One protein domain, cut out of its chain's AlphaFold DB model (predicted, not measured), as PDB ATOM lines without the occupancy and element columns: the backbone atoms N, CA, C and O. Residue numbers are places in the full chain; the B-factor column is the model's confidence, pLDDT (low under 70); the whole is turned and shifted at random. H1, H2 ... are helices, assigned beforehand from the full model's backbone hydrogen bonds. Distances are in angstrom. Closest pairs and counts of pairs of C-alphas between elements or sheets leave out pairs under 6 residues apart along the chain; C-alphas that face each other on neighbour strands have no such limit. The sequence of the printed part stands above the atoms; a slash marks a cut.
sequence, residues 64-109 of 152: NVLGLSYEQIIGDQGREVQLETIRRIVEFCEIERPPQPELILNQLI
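AT A GLANCE: This is residues 64 to 109 of the 152 residues of an uncharacterized protein of Mesorhizobium wenxiniae (UniProt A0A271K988). One longer helix, H2, lies in the middle of a small three-helix fold, with the short helix H1 packed on its residues 81 to 86 and H3 packed on its residues 83 to 87 from another side, about perpendicular to it. The printed part folds back twice: residues 64 to 69 run the opposite way to H2 on their way to H1, and after H2 residues 93 to 100 swing back to H3. The printed part has 46 residues, with three named helices in the order H1, H2, H3 and no named strand; the class is all helix. It is compact and rounded, with a radius of gyration of the C-alphas of 10.3 A and spans of 28 by 23 by 16 A.

IN THESE COORDINATES: Start at C-alpha 64, at (-55.045, -24.969, 37.356), and go along to H1, residues 70 to 74. Next find C-alpha 79 at (-48.706, -14.621, 14.327); from there H2, residues 79 to 92, runs 20.0 A. H3, residues 101 to 108, spans 10.9 A and ends at C-alpha 108, at (-40.425, -26.209, 18.200).

HOW THE PARTS SIT: Look first at Gln 72 and Gln 82, whose C-alphas, 5.4 A apart, are the closest of H1 and H2; the two touch, H2 with residues 81 to 86 alone. H2 touches H3 with residues 83 to 87 alone, and their closest C-alphas, those of Leu 83 and Pro 101, are 5.7 A apart. The lines of H2 and H3 stand about perpendicular, at 87 degrees. H1 and H3 are apart. In H1, H2 and H3 every O i to N i+4 pair is within hydrogen-bond range.

THE WHOLE: The two C-alphas farthest apart are those of Asp 76 and Glu 96, at 28.4 A. The printed part has no cut. The link from H1 to H2 is tight, with 4 residues, and that from H2 to H3 is short, with 8. The mean pLDDT of the printed part is 91.5, and no printed residue is under 70.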
ATOM      1  N   ASN A  64     -56.352 -24.395  37.657       94.81
ATOM      2  CA  ASN A  64     -55.045 -24.969  37.356       94.81
ATOM      3  C   ASN A  64     -55.025 -25.773  36.043       94.81
ATOM      4  O   ASN A  64     -54.159 -26.632  35.862       94.81
ATOM      5  N   VAL A  65     -55.937 -25.488  35.107       94.69
ATOM      6  CA  VAL A  65     -55.925 -26.041  33.746       94.69
ATOM      7  C   VAL A  65     -56.005 -24.913  32.716       94.69
ATOM      8  O   VAL A  65     -56.970 -24.155  32.663       94.69
ATOM      9  N   LEU A  66     -55.009 -24.836  31.827       94.38
ATOM     10  CA  LEU A  66     -54.993 -23.874  30.726       94.38
ATOM     11  C   LEU A  66     -55.601 -24.478  29.454       94.38
ATOM     12  O   LEU A  66     -55.009 -25.349  28.816       94.38
ATOM     13  N   GLY A  67     -56.768 -23.975  29.049       91.31
ATOM     14  CA  GLY A  67     -57.393 -24.321  27.770       91.31
ATOM     15  C   GLY A  67     -56.758 -23.583  26.586       91.31
ATOM     16  O   GLY A  67     -56.720 -22.348  26.569       91.31
ATOM     17  N   LEU A  68     -56.301 -24.338  25.582       91.75
ATOM     18  CA  LEU A  68     -55.699 -23.841  24.337       91.75
ATOM     19  C   LEU A  68     -56.212 -24.647  23.140       91.75
ATOM     20  O   LEU A  68     -56.538 -25.827  23.284       91.75
ATOM     21  N   SER A  69     -56.222 -24.045  21.949       88.81
ATOM     22  CA  SER A  69     -56.460 -24.776  20.703       88.81
ATOM     23  C   SER A  69     -55.169 -25.039  19.931       88.81
ATOM     24  O   SER A  69     -54.187 -24.297  20.021       88.81
ATOM     25  N   TYR A  70     -55.172 -26.097  19.121       87.00
ATOM     26  CA  TYR A  70     -54.054 -26.400  18.230       87.00
ATOM     27  C   TYR A  70     -53.800 -25.243  17.258       87.00
ATOM     28  O   TYR A  70     -52.664 -24.820  17.073       87.00
ATOM     29  N   GLU A  71     -54.869 -24.676  16.699       87.94
ATOM     30  CA  GLU A  71     -54.846 -23.585  15.723       87.94
ATOM     31  C   GLU A  71     -54.181 -22.316  16.274       87.94
ATOM     32  O   GLU A  71     -53.485 -21.618  15.536       87.94
ATOM     33  N   GLN A  72     -54.356 -22.038  17.568       91.69
ATOM     34  CA  GLN A  72     -53.654 -20.964  18.271       91.69
ATOM     35  C   GLN A  72     -52.147 -21.238  18.342       91.69
ATOM     36  O   GLN A  72     -51.344 -20.374  17.997       91.69
ATOM     37  N   ILE A  73     -51.759 -22.463  18.713       90.31
ATOM     38  CA  ILE A  73     -50.354 -22.873  18.868       90.31
ATOM     39  C   ILE A  73     -49.611 -22.862  17.525       90.31
ATOM     40  O   ILE A  73     -48.472 -22.400  17.449       90.31
ATOM     41  N   ILE A  74     -50.239 -23.344  16.450       88.06
ATOM     42  CA  ILE A  74     -49.601 -23.398  15.126       88.06
ATOM     43  C   ILE A  74     -49.715 -22.100  14.316       88.06
ATOM     44  O   ILE A  74     -49.011 -21.957  13.320       88.06
ATOM     45  N   GLY A  75     -50.538 -21.144  14.758       89.62
ATOM     46  CA  GLY A  75     -50.614 -19.799  14.179       89.62
ATOM     47  C   GLY A  75     -51.638 -19.608  13.059       89.62
ATOM     48  O   GLY A  75     -51.539 -18.647  12.300       89.62
ATOM     49  N   ASP A  76     -52.663 -20.457  12.979       89.69
ATOM     50  CA  ASP A  76     -53.751 -20.325  11.993       89.69
ATOM     51  C   ASP A  76     -54.580 -19.060  12.148       89.69
ATOM     52  O   ASP A  76     -55.223 -18.603  11.206       89.69
ATOM     53  N   GLN A  77     -54.590 -18.521  13.361       91.44
ATOM     54  CA  GLN A  77     -55.293 -17.293  13.713       91.44
ATOM     55  C   GLN A  77     -54.371 -16.065  13.622       91.44
ATOM     56  O   GLN A  77     -54.723 -14.990  14.093       91.44
ATOM     57  N   GLY A  78     -53.189 -16.219  13.016       94.12
ATOM     58  CA  GLY A  78     -52.195 -15.167  12.859       94.12
ATOM     59  C   GLY A  78     -51.064 -15.235  13.886       94.12
ATOM     60  O   GLY A  78     -51.174 -15.830  14.962       94.12
ATOM     61  N   ARG A  79     -49.944 -14.596  13.535       94.19
ATOM     62  CA  ARG A  79     -48.706 -14.621  14.327       94.19
ATOM     63  C   ARG A  79     -48.869 -13.986  15.707       94.19
ATOM     64  O   ARG A  79     -48.282 -14.474  16.665       94.19
ATOM     65  N   GLU A  80     -49.657 -12.924  15.818       95.75
ATOM     66  CA  GLU A  80     -49.894 -12.242  17.095       95.75
ATOM     67  C   GLU A  80     -50.603 -13.160  18.096       95.75
ATOM     68  O   GLU A  80     -50.130 -13.314  19.221       95.75
ATOM     69  N   VAL A  81     -51.661 -13.855  17.657       95.38
ATOM     70  CA  VAL A  81     -52.376 -14.850  18.474       95.38
ATOM     71  C   VAL A  81     -51.445 -15.989  18.882       95.38
ATOM     72  O   VAL A  81     -51.478 -16.434  20.028       95.38
ATOM     73  N   GLN A  82     -50.569 -16.434  17.979       94.38
ATOM     74  CA  GLN A  82     -49.584 -17.472  18.276       94.38
ATOM     75  C   GLN A  82     -48.610 -17.050  19.383       94.38
ATOM     76  O   GLN A  82     -48.404 -17.791  20.342       94.38
ATOM     77  N   LEU A  83     -48.020 -15.856  19.271       95.00
ATOM     78  CA  LEU A  83     -47.086 -15.335  20.273       95.00
ATOM     79  C   LEU A  83     -47.775 -15.141  21.623       95.00
ATOM     80  O   LEU A  83     -47.210 -15.499  22.653       95.00
ATOM     81  N   GLU A  84     -49.006 -14.634  21.614       95.62
ATOM     82  CA  GLU A  84     -49.794 -14.452  22.828       95.62
ATOM     83  C   GLU A  84     -50.148 -15.782  23.501       95.62
ATOM     84  O   GLU A  84     -50.073 -15.914  24.719       95.62
ATOM     85  N   THR A  85     -50.435 -16.815  22.711       95.88
ATOM     86  CA  THR A  85     -50.661 -18.176  23.217       95.88
ATOM     87  C   THR A  85     -49.433 -18.696  23.969       95.88
ATOM     88  O   THR A  85     -49.570 -19.239  25.062       95.88
ATOM     89  N   ILE A  86     -48.223 -18.478  23.437       94.75
ATOM     90  CA  ILE A  86     -46.979 -18.857  24.123       94.75
ATOM     91  C   ILE A  86     -46.776 -18.054  25.415       94.75
ATOM     92  O   ILE A  86     -46.373 -18.633  26.423       94.75
ATOM     93  N   ARG A  87     -47.087 -16.749  25.423       94.44
ATOM     94  CA  ARG A  87     -47.016 -15.927  26.645       94.44
ATOM     95  C   ARG A  87     -47.956 -16.442  27.729       94.44
ATOM     96  O   ARG A  87     -47.517 -16.613  28.859       94.44
ATOM     97  N   ARG A  88     -49.198 -16.778  27.370       95.44
ATOM     98  CA  ARG A  88     -50.177 -17.363  28.298       95.44
ATOM     99  C   ARG A  88     -49.698 -18.686  28.897       95.44
ATOM    100  O   ARG A  88     -49.907 -18.908  30.080       95.44
ATOM    101  N   ILE A  89     -49.036 -19.547  28.116       94.94
ATOM    102  CA  ILE A  89     -48.433 -20.794  28.632       94.94
ATOM    103  C   ILE A  89     -47.345 -20.479  29.658       94.94
ATOM    104  O   ILE A  89     -47.312 -21.064  30.734       94.94
ATOM    105  N   VAL A  90     -46.448 -19.559  29.314       94.12
ATOM    106  CA  VAL A  90     -45.345 -19.129  30.176       94.12
ATOM    107  C   VAL A  90     -45.847 -18.564  31.506       94.12
ATOM    108  O   VAL A  90     -45.324 -18.936  32.555       94.12
ATOM    109  N   GLU A  91     -46.840 -17.675  31.445       94.31
ATOM    110  CA  GLU A  91     -47.454 -17.035  32.608       94.31
ATOM    111  C   GLU A  91     -48.150 -18.071  33.487       94.31
ATOM    112  O   GLU A  91     -47.918 -18.120  34.690       94.31
ATOM    113  N   PHE A  92     -48.930 -18.957  32.871       96.12
ATOM    114  CA  PHE A  92     -49.625 -20.034  33.562       96.12
ATOM    115  C   PHE A  92     -48.672 -21.029  34.243       96.12
ATOM    116  O   PHE A  92     -48.995 -21.580  35.289       96.12
ATOM    117  N   CYS A  93     -47.488 -21.252  33.668       95.06
ATOM    118  CA  CYS A  93     -46.437 -22.075  34.265       95.06
ATOM    119  C   CYS A  93     -45.558 -21.319  35.279       95.06
ATOM    120  O   CYS A  93     -44.580 -21.896  35.754       95.06
ATOM    121  N   GLU A  94     -45.850 -20.045  35.567       94.94
ATOM    122  CA  GLU A  94     -45.126 -19.203  36.531       94.94
ATOM    123  C   GLU A  94     -43.604 -19.136  36.277       94.94
ATOM    124  O   GLU A  94     -42.782 -19.092  37.195       94.94
ATOM    125  N   ILE A  95     -43.190 -19.132  35.004       93.25
ATOM    126  CA  ILE A  95     -41.767 -19.105  34.648       93.25
ATOM    127  C   ILE A  95     -41.203 -17.699  34.910       93.25
ATOM    128  O   ILE A  95     -41.458 -16.775  34.145       93.25
ATOM    129  N   GLU A  96     -40.375 -17.540  35.950       88.19
ATOM    130  CA  GLU A  96     -39.840 -16.234  36.395       88.19
ATOM    131  C   GLU A  96     -38.995 -15.487  35.345       88.19
ATOM    132  O   GLU A  96     -38.885 -14.259  35.371       88.19
ATOM    133  N   ARG A  97     -38.340 -16.217  34.434       89.12
ATOM    134  CA  ARG A  97     -37.464 -15.655  33.389       89.12
ATOM    135  C   ARG A  97     -37.730 -16.330  32.052       89.12
ATOM    136  O   ARG A  97     -36.928 -17.161  31.614       89.12
ATOM    137  N   PRO A  98     -38.861 -16.027  31.413       87.75
ATOM    138  CA  PRO A  98     -39.224 -16.736  30.211       87.75
ATOM    139  C   PRO A  98     -38.379 -16.281  29.021       87.75
ATOM    140  O   PRO A  98     -38.078 -15.091  28.888       87.75
ATOM    141  N   PRO A  99     -37.992 -17.206  28.130       86.56
ATOM    142  CA  PRO A  99     -37.403 -16.833  26.856       86.56
ATOM    143  C   PRO A  99     -38.428 -16.075  25.999       86.56
ATOM    144  O   PRO A  99     -39.639 -16.174  26.204       86.56
ATOM    145  N   GLN A 100     -37.940 -15.330  25.005       91.31
ATOM    146  CA  GLN A 100     -38.823 -14.648  24.057       91.31
ATOM    147  C   GLN A 100     -39.706 -15.675  23.319       91.31
ATOM    148  O   GLN A 100     -39.169 -16.679  22.833       91.31
ATOM    149  N   PRO A 101     -41.029 -15.449  23.198       91.12
ATOM    150  CA  PRO A 101     -41.942 -16.363  22.506       91.12
ATOM    151  C   PRO A 101     -41.480 -16.762  21.099       91.12
ATOM    152  O   PRO A 101     -41.645 -17.905  20.676       91.12
ATOM    153  N   GLU A 102     -40.845 -15.842  20.380       91.69
ATOM    154  CA  GLU A 102     -40.282 -16.055  19.052       91.69
ATOM    155  C   GLU A 102     -39.191 -17.131  19.051       91.69
ATOM    156  O   GLU A 102     -39.152 -17.959  18.139       91.69
ATOM    157  N   LEU A 103     -38.328 -17.145  20.074       90.00
ATOM    158  CA  LEU A 103     -37.263 -18.139  20.212       90.00
ATOM    159  C   LEU A 103     -37.841 -19.533  20.459       90.00
ATOM    160  O   LEU A 103     -37.395 -20.483  19.821       90.00
ATOM    161  N   ILE A 104     -38.860 -19.644  21.321       88.56
ATOM    162  CA  ILE A 104     -39.566 -20.910  21.569       88.56
ATOM    163  C   ILE A 104     -40.158 -21.444  20.259       88.56
ATOM    164  O   ILE A 104     -39.939 -22.598  19.894       88.56
ATOM    165  N   LEU A 105     -40.883 -20.599  19.522       88.00
ATOM    166  CA  LEU A 105     -41.552 -21.012  18.287       88.00
ATOM    167  C   LEU A 105     -40.565 -21.506  17.228       88.00
ATOM    168  O   LEU A 105     -40.808 -22.547  16.620       88.00
ATOM    169  N   ASN A 106     -39.443 -20.804  17.049       85.81
ATOM    170  CA  ASN A 106     -38.412 -21.175  16.077       85.81
ATOM    171  C   ASN A 106     -37.756 -22.532  16.389       85.81
ATOM    172  O   ASN A 106     -37.276 -23.206  15.477       85.81
ATOM    173  N   GLN A 107     -37.732 -22.932  17.663       85.81
ATOM    174  CA  GLN A 107     -37.138 -24.192  18.115       85.81
ATOM    175  C   GLN A 107     -38.107 -25.380  18.082       85.81
ATOM    176  O   GLN A 107     -37.646 -26.517  18.095       85.81
ATOM    177  N   LEU A 108     -39.423 -25.146  18.060       83.44
ATOM    178  CA  LEU A 108     -40.425 -26.209  18.200       83.44
ATOM    179  C   LEU A 108     -41.223 -26.462  16.919       83.44
ATOM    180  O   LEU A 108     -41.388 -27.610  16.505       83.44
ATOM    181  N   ILE A 109     -41.751 -25.411  16.292       81.12
ATOM    182  CA  ILE A 109     -42.715 -25.561  15.198       81.12
ATOM    183  C   ILE A 109     -41.980 -25.772  13.872       81.12
ATOM    184  O   ILE A 109     -41.078 -25.017  13.521       81.12
TER     185      ILE A 109